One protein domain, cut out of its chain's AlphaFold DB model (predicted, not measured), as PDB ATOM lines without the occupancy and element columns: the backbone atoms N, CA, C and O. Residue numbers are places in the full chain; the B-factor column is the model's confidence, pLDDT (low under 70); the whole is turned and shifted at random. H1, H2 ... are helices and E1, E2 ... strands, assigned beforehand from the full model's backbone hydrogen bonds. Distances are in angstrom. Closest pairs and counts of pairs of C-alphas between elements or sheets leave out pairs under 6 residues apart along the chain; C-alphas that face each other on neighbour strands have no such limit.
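What this domain is: This is residues 445 to 532 of the 1104 residues of an uncharacterized protein of Perkinsus olseni (UniProt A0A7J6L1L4). With little regular structure, the domain is a strongly twisted sheet, E1-E4-E5, with a small hairpin, E2-E3, meeting it at few points, amid loops. The 88 printed residues hold one named helix and five named strands, H1 E1 E2 E3 E4 E5, mostly strand, with under half the residues in them; both sheets are antiparallel. The whole is compact, radius of gyration of the C-alphas 12.8 A, spanning 43 by 26 by 21 A.

How they stand to each other: H1, residues 446 to 449, is on the sheet of E1, residues 460 to 465; their closest C-alphas, Asn 449 and Lys 464, are 5.3 A apart. H1 is too short for an O i to N i+4 pair. E2, residues 479 to 481, and E3, residues 486 to 488, form a hairpin; N 479 and O 488 are 2.8 A apart. E4, residues 500 to 509, is antiparallel to E1, with N 461 and O 503 2.8 A apart, and forms a hairpin with E5, residues 519 to 524, with N 504 and O 523 2.9 A apart. E2 is apart from E4.

Where its parts are: E4, 24.8 A long, bends by 60 degrees at residue 506. H1 begins at C-alpha 446 (199.255, 208.807, 264.386); E5 ends at C-alpha 524 (189.402, 207.085, 280.779).

The domain as a whole: The farthest C-alphas, Arg 514 and Gly 532, are 43.7 A apart. The printed part has no cut. Links E1 to E2 and E3 to E4 are long. pLDDT is under 70 in residues 445 to 448, 507 to 520 and 526 to 527.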
ATOM      1  N   THR A 445     201.298 212.336 265.599       51.34
ATOM      2  CA  THR A 445     200.469 211.719 266.652       51.34
ATOM      3  C   THR A 445     199.856 210.369 266.275       51.34
ATOM      4  O   THR A 445     199.448 209.623 267.175       51.34
ATOM      5  N   LYS A 446     199.872 210.010 264.981       55.72
ATOM      6  CA  LYS A 446     199.255 208.807 264.386       55.72
ATOM      7  C   LYS A 446     199.381 207.527 265.223       55.72
ATOM      8  O   LYS A 446     198.370 206.976 265.663       55.72
ATOM      9  N   GLU A 447     200.598 207.014 265.425       60.97
ATOM     10  CA  GLU A 447     200.793 205.635 265.907       60.97
ATOM     11  C   GLU A 447     200.182 205.367 267.284       60.97
ATOM     12  O   GLU A 447     199.593 204.307 267.508       60.97
ATOM     13  N   ARG A 448     200.294 206.325 268.212       65.88
ATOM     14  CA  ARG A 448     199.854 206.116 269.599       65.88
ATOM     15  C   ARG A 448     198.338 206.049 269.706       65.88
ATOM     16  O   ARG A 448     197.833 205.257 270.501       65.88
ATOM     17  N   ASN A 449     197.607 206.803 268.888       84.31
ATOM     18  CA  ASN A 449     196.149 206.912 268.987       84.31
ATOM     19  C   ASN A 449     195.374 205.967 268.060       84.31
ATOM     20  O   ASN A 449     194.223 205.641 268.352       84.31
ATOM     21  N   ILE A 450     196.004 205.428 267.017       83.69
ATOM     22  CA  ILE A 450     195.403 204.387 266.174       83.69
ATOM     23  C   ILE A 450     195.198 203.078 266.966       83.69
ATOM     24  O   ILE A 450     195.931 202.753 267.905       83.69
ATOM     25  N   VAL A 451     194.176 202.304 266.592       83.94
ATOM     26  CA  VAL A 451     193.970 200.916 267.027       83.94
ATOM     27  C   VAL A 451     193.789 200.017 265.803       83.94
ATOM     28  O   VAL A 451     192.939 200.256 264.948       83.94
ATOM     29  N   THR A 452     194.611 198.969 265.725       82.75
ATOM     30  CA  THR A 452     194.658 197.995 264.617       82.75
ATOM     31  C   THR A 452     193.988 196.658 264.939       82.75
ATOM     32  O   THR A 452     193.837 195.827 264.048       82.75
ATOM     33  N   LYS A 453     193.579 196.436 266.194       80.00
ATOM     34  CA  LYS A 453     192.891 195.221 266.659       80.00
ATOM     35  C   LYS A 453     191.386 195.486 266.839       80.00
ATOM     36  O   LYS A 453     191.024 196.624 267.137       80.00
ATOM     37  N   PRO A 454     190.505 194.478 266.688       77.06
ATOM     38  CA  PRO A 454     189.080 194.655 266.955       77.06
ATOM     39  C   PRO A 454     188.833 195.027 268.425       77.06
ATOM     40  O   PRO A 454     189.489 194.494 269.324       77.06
ATOM     41  N   LEU A 455     187.893 195.944 268.661       79.56
ATOM     42  CA  LEU A 455     187.484 196.359 270.005       79.56
ATOM     43  C   LEU A 455     186.408 195.412 270.544       79.56
ATOM     44  O   LEU A 455     185.485 195.048 269.820       79.56
ATOM     45  N   HIS A 456     186.505 195.065 271.826       80.44
ATOM     46  CA  HIS A 456     185.521 194.259 272.550       80.44
ATOM     47  C   HIS A 456     185.303 194.843 273.950       80.44
ATOM     48  O   HIS A 456     186.210 195.478 274.490       80.44
ATOM     49  N   ALA A 457     184.152 194.579 274.570       80.62
ATOM     50  CA  ALA A 457     183.917 194.917 275.977       80.62
ATOM     51  C   ALA A 457     185.045 194.368 276.878       80.62
ATOM     52  O   ALA A 457     185.478 193.229 276.705       80.62
ATOM     53  N   GLY A 458     185.553 195.191 277.796       80.38
ATOM     54  CA  GLY A 458     186.710 194.886 278.646       80.38
ATOM     55  C   GLY A 458     188.088 195.057 277.983       80.38
ATOM     56  O   GLY A 458     189.103 194.823 278.636       80.38
ATOM     57  N   THR A 459     188.176 195.469 276.711       86.88
ATOM     58  CA  THR A 459     189.478 195.727 276.062       86.88
ATOM     59  C   THR A 459     190.132 196.977 276.649       86.88
ATOM     60  O   THR A 459     189.533 198.049 276.641       86.88
ATOM     61  N   MET A 460     191.386 196.863 277.088       87.88
ATOM     62  CA  MET A 460     192.194 198.008 277.517       87.88
ATOM     63  C   MET A 460     193.024 198.576 276.362       87.88
ATOM     64  O   MET A 460     193.743 197.850 275.672       87.88
ATOM     65  N   LEU A 461     192.941 199.891 276.172       88.56
ATOM     66  CA  LEU A 461     193.671 200.665 275.174       88.56
ATOM     67  C   LEU A 461     194.684 201.562 275.884       88.56
ATOM     68  O   LEU A 461     194.386 202.699 276.247       88.56
ATOM     69  N   TYR A 462     195.880 201.024 276.097       88.81
ATOM     70  CA  TYR A 462     196.963 201.725 276.779       88.81
ATOM     71  C   TYR A 462     197.582 202.834 275.913       88.81
ATOM     72  O   TYR A 462     197.612 202.733 274.682       88.81
ATOM     73  N   GLY A 463     198.147 203.852 276.562       87.12
ATOM     74  CA  GLY A 463     199.066 204.808 275.942       87.12
ATOM     75  C   GLY A 463     198.434 205.840 275.000       87.12
ATOM     76  O   GLY A 463     199.131 206.356 274.126       87.12
ATOM     77  N   LYS A 464     197.138 206.138 275.145       90.00
ATOM     78  CA  LYS A 464     196.399 207.067 274.277       90.00
ATOM     79  C   LYS A 464     196.633 208.517 274.698       90.00
ATOM     80  O   LYS A 464     196.498 208.867 275.867       90.00
ATOM     81  N   LYS A 465     197.023 209.362 273.744       89.44
ATOM     82  CA  LYS A 465     197.436 210.754 273.955       89.44
ATOM     83  C   LYS A 465     196.247 211.702 273.792       89.44
ATOM     84  O   LYS A 465     195.540 211.637 272.786       89.44
ATOM     85  N   CYS A 466     196.049 212.620 274.732       89.44
ATOM     86  CA  CYS A 466     195.123 213.737 274.548       89.44
ATOM     87  C   CYS A 466     195.705 214.746 273.549       89.44
ATOM     88  O   CYS A 466     196.866 215.144 273.675       89.44
ATOM     89  N   THR A 467     194.918 215.162 272.555       84.88
ATOM     90  CA  THR A 467     195.381 216.091 271.505       84.88
ATOM     91  C   THR A 467     194.844 217.507 271.700       84.88
ATOM     92  O   THR A 467     195.584 218.474 271.521       84.88
ATOM     93  N   ARG A 468     193.577 217.642 272.106       85.88
ATOM     94  CA  ARG A 468     192.876 218.925 272.251       85.88
ATOM     95  C   ARG A 468     191.936 218.932 273.451       85.88
ATOM     96  O   ARG A 468     191.631 217.883 274.010       85.88
ATOM     97  N   LEU A 469     191.488 220.124 273.824       87.31
ATOM     98  CA  LEU A 469     190.356 220.320 274.728       87.31
ATOM     99  C   LEU A 469     189.061 220.434 273.906       87.31
ATOM    100  O   LEU A 469     189.123 220.605 272.686       87.31
ATOM    101  N   ASP A 470     187.908 220.356 274.560       83.44
ATOM    102  CA  ASP A 470     186.644 220.895 274.046       83.44
ATOM    103  C   ASP A 470     186.321 222.268 274.673       83.44
ATOM    104  O   ASP A 470     187.107 222.804 275.456       83.44
ATOM    105  N   TYR A 471     185.163 222.840 274.328       78.12
ATOM    106  CA  TYR A 471     184.718 224.146 274.830       78.12
ATOM    107  C   TYR A 471     184.474 224.184 276.350       78.12
ATOM    108  O   TYR A 471     184.498 225.257 276.940       78.12
ATOM    109  N   GLU A 472     184.286 223.034 277.005       80.38
ATOM    110  CA  GLU A 472     184.076 222.942 278.455       80.38
ATOM    111  C   GLU A 472     185.389 222.740 279.224       80.38
ATOM    112  O   GLU A 472     185.360 222.625 280.450       80.38
ATOM    113  N   GLY A 473     186.528 222.625 278.530       84.19
ATOM    114  CA  GLY A 473     187.826 222.301 279.123       84.19
ATOM    115  C   GLY A 473     188.074 220.814 279.377       84.19
ATOM    116  O   GLY A 473     188.998 220.487 280.118       84.19
ATOM    117  N   ASN A 474     187.307 219.901 278.771       86.50
ATOM    118  CA  ASN A 474     187.572 218.466 278.878       86.50
ATOM    119  C   ASN A 474     188.658 218.031 277.882       86.50
ATOM    120  O   ASN A 474     188.599 218.369 276.699       86.50
ATOM    121  N   GLY A 475     189.604 217.196 278.316       87.31
ATOM    122  CA  GLY A 475     190.589 216.576 277.431       87.31
ATOM    123  C   GLY A 475     189.954 215.581 276.471       87.31
ATOM    124  O   GLY A 475     189.383 214.580 276.901       87.31
ATOM    125  N   VAL A 476     190.096 215.828 275.170       88.25
ATOM    126  CA  VAL A 476     189.654 214.937 274.095       88.25
ATOM    127  C   VAL A 476     190.801 214.002 273.717       88.25
ATOM    128  O   VAL A 476     191.901 214.442 273.362       88.25
ATOM    129  N   VAL A 477     190.542 212.698 273.777       88.50
ATOM    130  CA  VAL A 477     191.502 211.640 273.435       88.50
ATOM    131  C   VAL A 477     191.001 210.931 272.170       88.50
ATOM    132  O   VAL A 477     190.295 209.929 272.277       88.50
ATOM    133  N   PRO A 478     191.284 211.449 270.959       86.44
ATOM    134  CA  PRO A 478     190.812 210.829 269.724       86.44
ATOM    135  C   PRO A 478     191.476 209.464 269.517       86.44
ATOM    136  O   PRO A 478     192.698 209.349 269.583       86.44
ATOM    137  N   VAL A 479     190.682 208.432 269.238       86.25
ATOM    138  CA  VAL A 479     191.140 207.055 269.015       86.25
ATOM    139  C   VAL A 479     190.518 206.519 267.733       86.25
ATOM    140  O   VAL A 479     189.314 206.272 267.671       86.25
ATOM    141  N   TYR A 480     191.337 206.317 266.701       84.88
ATOM    142  CA  TYR A 480     190.872 205.819 265.407       84.88
ATOM    143  C   TYR A 480     191.023 204.298 265.301       84.88
ATOM    144  O   TYR A 480     192.135 203.767 265.292       84.88
ATOM    145  N   SER A 481     189.903 203.582 265.183       82.88
ATOM    146  CA  SER A 481     189.907 202.146 264.897       82.88
ATOM    147  C   SER A 481     190.023 201.917 263.393       82.88
ATOM    148  O   SER A 481     189.052 202.115 262.662       82.88
ATOM    149  N   ARG A 482     191.180 201.421 262.924       79.44
ATOM    150  CA  ARG A 482     191.357 200.993 261.520       79.44
ATOM    151  C   ARG A 482     190.442 199.819 261.153       79.44
ATOM    152  O   ARG A 482     190.067 199.695 259.993       79.44
ATOM    153  N   VAL A 483     190.060 198.988 262.130       78.94
ATOM    154  CA  VAL A 483     189.174 197.825 261.929       78.94
ATOM    155  C   VAL A 483     187.729 198.259 261.681       78.94
ATOM    156  O   VAL A 483     187.081 197.745 260.778       78.94
ATOM    157  N   CYS A 484     187.229 199.218 262.462       71.88
ATOM    158  CA  CYS A 484     185.850 199.710 262.351       71.88
ATOM    159  C   CYS A 484     185.717 200.939 261.432       71.88
ATOM    160  O   CYS A 484     184.608 201.435 261.263       71.88
ATOM    161  N   LYS A 485     186.840 201.465 260.915       77.50
ATOM    162  CA  LYS A 485     186.964 202.766 260.229       77.50
ATOM    163  C   LYS A 485     186.229 203.900 260.958       77.50
ATOM    164  O   LYS A 485     185.538 204.703 260.343       77.50
ATOM    165  N   TYR A 486     186.350 203.933 262.287       75.06
ATOM    166  CA  TYR A 486     185.580 204.832 263.147       75.06
ATOM    167  C   TYR A 486     186.485 205.564 264.135       75.06
ATOM    168  O   TYR A 486     187.336 204.948 264.789       75.06
ATOM    169  N   LEU A 487     186.271 206.875 264.253       78.25
ATOM    170  CA  LEU A 487     186.937 207.736 265.220       78.25
ATOM    171  C   LEU A 487     186.092 207.841 266.494       78.25
ATOM    172  O   LEU A 487     184.979 208.365 266.476       78.25
ATOM    173  N   TYR A 488     186.648 207.366 267.603       82.75
ATOM    174  CA  TYR A 488     186.118 207.582 268.944       82.75
ATOM    175  C   TYR A 488     186.744 208.844 269.541       82.75
ATOM    176  O   TYR A 488     187.943 209.064 269.381       82.75
ATOM    177  N   THR A 489     185.971 209.653 270.264       82.81
ATOM    178  CA  THR A 489     186.456 210.890 270.907       82.81
ATOM    179  C   THR A 489     186.045 210.970 272.384       82.81
ATOM    180  O   THR A 489     185.285 211.869 272.754       82.81
ATOM    181  N   PRO A 490     186.485 210.027 273.243       85.31
ATOM    182  CA  PRO A 490     186.282 210.134 274.684       85.31
ATOM    183  C   PRO A 490     186.819 211.463 275.232       85.31
ATOM    184  O   PRO A 490     187.903 211.921 274.854       85.31
ATOM    185  N   LYS A 491     186.028 212.056 276.126       85.31
ATOM    186  CA  LYS A 491     186.303 213.296 276.857       85.31
ATOM    187  C   LYS A 491     186.627 212.963 278.314       85.31
ATOM    188  O   LYS A 491     186.029 212.038 278.861       85.31
ATOM    189  N   HIS A 492     187.502 213.728 278.968       85.19
ATOM    190  CA  HIS A 492     187.662 213.647 280.424       85.19
ATOM    191  C   HIS A 492     188.139 214.973 281.052       85.19
ATOM    192  O   HIS A 492     189.182 215.489 280.643       85.19
ATOM    193  N   PRO A 493     187.451 215.505 282.082       78.88
ATOM    194  CA  PRO A 493     187.694 216.848 282.632       78.88
ATOM    195  C   PRO A 493     189.062 217.050 283.307       78.88
ATOM    196  O   PRO A 493     189.529 218.176 283.410       78.88
ATOM    197  N   ARG A 494     189.736 215.976 283.745       81.56
ATOM    198  CA  ARG A 494     191.099 216.037 284.329       81.56
ATOM    199  C   ARG A 494     192.245 215.719 283.365       81.56
ATOM    200  O   ARG A 494     193.407 215.768 283.773       81.56
ATOM    201  N   VAL A 495     191.940 215.340 282.125       87.88
ATOM    202  CA  VAL A 495     192.959 215.049 281.105       87.88
ATOM    203  C   VAL A 495     193.254 216.330 280.339       87.88
ATOM    204  O   VAL A 495     192.331 217.037 279.952       87.88
ATOM    205  N   LEU A 496     194.531 216.623 280.116       90.06
ATOM    206  CA  LEU A 496     194.987 217.813 279.409       90.06
ATOM    207  C   LEU A 496     195.817 217.430 278.172       90.06
ATOM    208  O   LEU A 496     196.386 216.338 278.113       90.06
ATOM    209  N   PRO A 497     195.919 218.311 277.165       89.31
ATOM    210  CA  PRO A 497     196.671 218.035 275.949       89.31
ATOM    211  C   PRO A 497     198.121 217.610 276.200       89.31
ATOM    212  O   PRO A 497     198.818 218.087 277.099       89.31
ATOM    213  N   GLY A 498     198.570 216.657 275.389       87.62
ATOM    214  CA  GLY A 498     199.845 215.974 275.552       87.62
ATOM    215  C   GLY A 498     199.843 214.856 276.599       87.62
ATOM    216  O   GLY A 498     200.740 214.014 276.531       87.62
ATOM    217  N   ASP A 499     198.884 214.814 277.538       91.44
ATOM    218  CA  ASP A 499     198.826 213.754 278.553       91.44
ATOM    219  C   ASP A 499     198.620 212.397 277.886       91.44
ATOM    220  O   ASP A 499     198.014 212.290 276.815       91.44
ATOM    221  N   THR A 500     199.091 211.343 278.544       91.75
ATOM    222  CA  THR A 500     198.893 209.963 278.097       91.75
ATOM    223  C   THR A 500     198.034 209.209 279.106       91.75
ATOM    224  O   THR A 500     198.360 209.163 280.290       91.75
ATOM    225  N   VAL A 501     196.948 208.603 278.635       91.88
ATOM    226  CA  VAL A 501     195.978 207.851 279.439       91.88
ATOM    227  C   VAL A 501     195.778 206.442 278.906       91.88
ATOM    228  O   VAL A 501     196.009 206.160 277.729       91.88
ATOM    229  N   ASP A 502     195.286 205.570 279.774       91.88
ATOM    230  CA  ASP A 502     194.814 204.245 279.399       91.88
ATOM    231  C   ASP A 502     193.271 204.266 279.400       91.88
ATOM    232  O   ASP A 502     192.652 204.860 280.286       91.88
ATOM    233  N   LEU A 503     192.635 203.675 278.384       89.88
ATOM    234  CA  LEU A 503     191.172 203.670 278.227       89.88
ATOM    235  C   LEU A 503     190.604 202.257 278.359       89.88
ATOM    236  O   LEU A 503     191.180 201.311 277.820       89.88
ATOM    237  N   SER A 504     189.429 202.120 278.966       88.69
ATOM    238  CA  SER A 504     188.628 200.893 278.914       88.69
ATOM    239  C   SER A 504     187.544 200.991 277.843       88.69
ATOM    240  O   SER A 504     186.752 201.934 277.842       88.69
ATOM    241  N   VAL A 505     187.451 199.980 276.981       85.50
ATOM    242  CA  VAL A 505     186.254 199.714 276.175       85.50
ATOM    243  C   VAL A 505     185.201 199.105 277.103       85.50
ATOM    244  O   VAL A 505     185.357 197.963 277.527       85.50
ATOM    245  N   GLU A 506     184.141 199.838 277.442       80.25
ATOM    246  CA  GLU A 506     183.124 199.336 278.378       80.25
ATOM    247  C   GLU A 506     182.136 198.382 277.698       80.25
ATOM    248  O   GLU A 506     182.257 197.162 277.783       80.25
ATOM    249  N   ARG A 507     181.126 198.946 277.032       68.75
ATOM    250  CA  ARG A 507     179.967 198.232 276.498       68.75
ATOM    251  C   ARG A 507     179.522 198.826 275.168       68.75
ATOM    252  O   ARG A 507     179.869 199.958 274.827       68.75
ATOM    253  N   LYS A 508     178.791 198.020 274.399       60.62
ATOM    254  CA  LYS A 508     178.236 198.417 273.105       60.62
ATOM    255  C   LYS A 508     177.187 199.514 273.318       60.62
ATOM    256  O   LYS A 508     176.317 199.374 274.172       60.62
ATOM    257  N   VAL A 509     177.273 200.578 272.529       62.22
ATOM    258  CA  VAL A 509     176.234 201.603 272.411       62.22
ATOM    259  C   VAL A 509     175.314 201.158 271.280       62.22
ATOM    260  O   VAL A 509     175.719 201.150 270.115       62.22
ATOM    261  N   ASP A 510     174.105 200.716 271.618       47.38
ATOM    262  CA  ASP A 510     173.146 200.254 270.619       47.38
ATOM    263  C   ASP A 510     172.582 201.431 269.818       47.38
ATOM    264  O   ASP A 510     171.903 202.310 270.345       47.38
ATOM    265  N   PHE A 511     172.860 201.421 268.514       47.34
ATOM    266  CA  PHE A 511     172.283 202.332 267.533       47.34
ATOM    267  C   PHE A 511     171.602 201.510 266.432       47.34
ATOM    268  O   PHE A 511     172.052 200.412 266.100       47.34
ATOM    269  N   TRP A 512     170.505 202.023 265.878       39.94
ATOM    270  CA  TRP A 512     169.541 201.254 265.074       39.94
ATOM    271  C   TRP A 512     169.966 200.995 263.609       39.94
ATOM    272  O   TRP A 512     169.126 200.997 262.713       39.94
ATOM    273  N   ASP A 513     171.249 200.722 263.342       43.00
ATOM    274  CA  ASP A 513     171.732 200.369 261.996       43.00
ATOM    275  C   ASP A 513     172.530 199.052 261.961       43.00
ATOM    276  O   ASP A 513     173.675 198.968 262.412       43.00
ATOM    277  N   ARG A 514     171.930 198.029 261.332       43.88
ATOM    278  CA  ARG A 514     172.533 196.706 261.082       43.88
ATOM    279  C   ARG A 514     173.723 196.730 260.107       43.88
ATOM    280  O   ARG A 514     174.381 195.702 259.970       43.88
ATOM    281  N   ARG A 515     173.995 197.843 259.417       48.12
ATOM    282  CA  ARG A 515     175.115 197.996 258.469       48.12
ATOM    283  C   ARG A 515     176.385 198.583 259.094       48.12
ATOM    284  O   ARG A 515     177.418 198.591 258.432       48.12
ATOM    285  N   THR A 516     176.346 199.041 260.350       48.62
ATOM    286  CA  THR A 516     177.522 199.620 261.029       48.62
ATOM    287  C   THR A 516     178.168 198.653 262.023       48.62
ATOM    288  O   THR A 516     177.498 197.831 262.649       48.62
ATOM    289  N   SER A 517     179.494 198.741 262.181       49.31
ATOM    290  CA  SER A 517     180.217 198.007 263.230       49.31
ATOM    291  C   SER A 517     179.731 198.417 264.629       49.31
ATOM    292  O   SER A 517     179.358 199.576 264.819       49.31
ATOM    293  N   PRO A 518     179.774 197.516 265.634       53.25
ATOM    294  CA  PRO A 518     179.379 197.852 266.999       53.25
ATOM    295  C   PRO A 518     180.196 199.037 267.530       53.25
ATOM    296  O   PRO A 518     181.414 198.947 267.687       53.25
ATOM    297  N   ARG A 519     179.510 200.150 267.816       65.00
ATOM    298  CA  ARG A 519     180.084 201.294 268.531       65.00
ATOM    299  C   ARG A 519     180.225 200.915 270.006       65.00
ATOM    300  O   ARG A 519     179.295 200.356 270.583       65.00
ATOM    301  N   TYR A 520     181.357 201.234 270.623       68.94
ATOM    302  CA  TYR A 520     181.588 201.045 272.058       68.94
ATOM    303  C   TYR A 520     181.779 202.380 272.782       68.94
ATOM    304  O   TYR A 520     182.323 203.325 272.211       68.94
ATOM    305  N   ALA A 521     181.394 202.437 274.056       75.06
ATOM    306  CA  ALA A 521     181.842 203.498 274.951       75.06
ATOM    307  C   ALA A 521     183.326 203.291 275.318       75.06
ATOM    308  O   ALA A 521     183.741 202.167 275.621       75.06
ATOM    309  N   LEU A 522     184.108 204.373 275.286       80.25
ATOM    310  CA  LEU A 522     185.478 204.427 275.802       80.25
ATOM    311  C   LEU A 522     185.499 205.320 277.044       80.25
ATOM    312  O   LEU A 522     185.087 206.476 276.960       80.25
ATOM    313  N   THR A 523     186.043 204.813 278.145       81.50
ATOM    314  CA  THR A 523     186.155 205.544 279.416       81.50
ATOM    315  C   THR A 523     187.624 205.669 279.806       81.50
ATOM    316  O   THR A 523     188.385 204.708 279.676       81.50
ATOM    317  N   VAL A 524     188.044 206.855 280.256       81.06
ATOM    318  CA  VAL A 524     189.402 207.085 280.779       81.06
ATOM    319  C   VAL A 524     189.548 206.373 282.122       81.06
ATOM    320  O   VAL A 524     188.734 206.575 283.018       81.06
ATOM    321  N   GLN A 525     190.581 205.542 282.262       83.19
ATOM    322  CA  GLN A 525     190.874 204.830 283.504       83.19
ATOM    323  C   GLN A 525     191.817 205.628 284.416       83.19
ATOM    324  O   GLN A 525     192.478 206.584 283.998       83.19
ATOM    325  N   SER A 526     191.871 205.245 285.692       65.50
ATOM    326  CA  SER A 526     192.642 205.930 286.732       65.50
ATOM    327  C   SER A 526     194.159 205.778 286.534       65.50
ATOM    328  O   SER A 526     194.793 204.854 287.036       65.50
ATOM    329  N   GLY A 527     194.759 206.724 285.806       66.94
ATOM    330  CA  GLY A 527     196.199 206.737 285.543       66.94
ATOM    331  C   GLY A 527     196.617 207.731 284.462       66.94
ATOM    332  O   GLY A 527     197.100 207.329 283.405       66.94
ATOM    333  N   VAL A 528     196.440 209.034 284.708       81.69
ATOM    334  CA  VAL A 528     196.905 210.080 283.782       81.69
ATOM    335  C   VAL A 528     198.414 210.272 283.937       81.69
ATOM    336  O   VAL A 528     198.886 210.672 285.000       81.69
ATOM    337  N   LYS A 529     199.185 210.014 282.875       89.06
ATOM    338  CA  LYS A 529     200.613 210.358 282.803       89.06
ATOM    339  C   LYS A 529     200.728 211.812 282.322       89.06
ATOM    340  O   LYS A 529     200.336 212.075 281.178       89.06
ATOM    341  N   PRO A 530     201.213 212.744 283.165       87.62
ATOM    342  CA  PRO A 530     201.194 214.173 282.874       87.62
ATOM    343  C   PRO A 530     202.141 214.546 281.729       87.62
ATOM    344  O   PRO A 530     203.224 213.975 281.584       87.62
ATOM    345  N   SER A 531     201.740 215.530 280.928       89.06
ATOM    346  CA  SER A 531     202.547 216.082 279.839       89.06
ATOM    347  C   SER A 531     203.472 217.216 280.290       89.06
ATOM    348  O   SER A 531     203.212 217.908 281.273       89.06
ATOM    349  N   GLY A 532     204.518 217.486 279.502       87.31
ATOM    350  CA  GLY A 532     205.379 218.664 279.681       87.31
ATOM    351  C   GLY A 532     204.691 220.013 279.408       87.31
ATOM    352  O   GLY A 532     205.325 221.057 279.569       87.31
TER     353      GLY A 532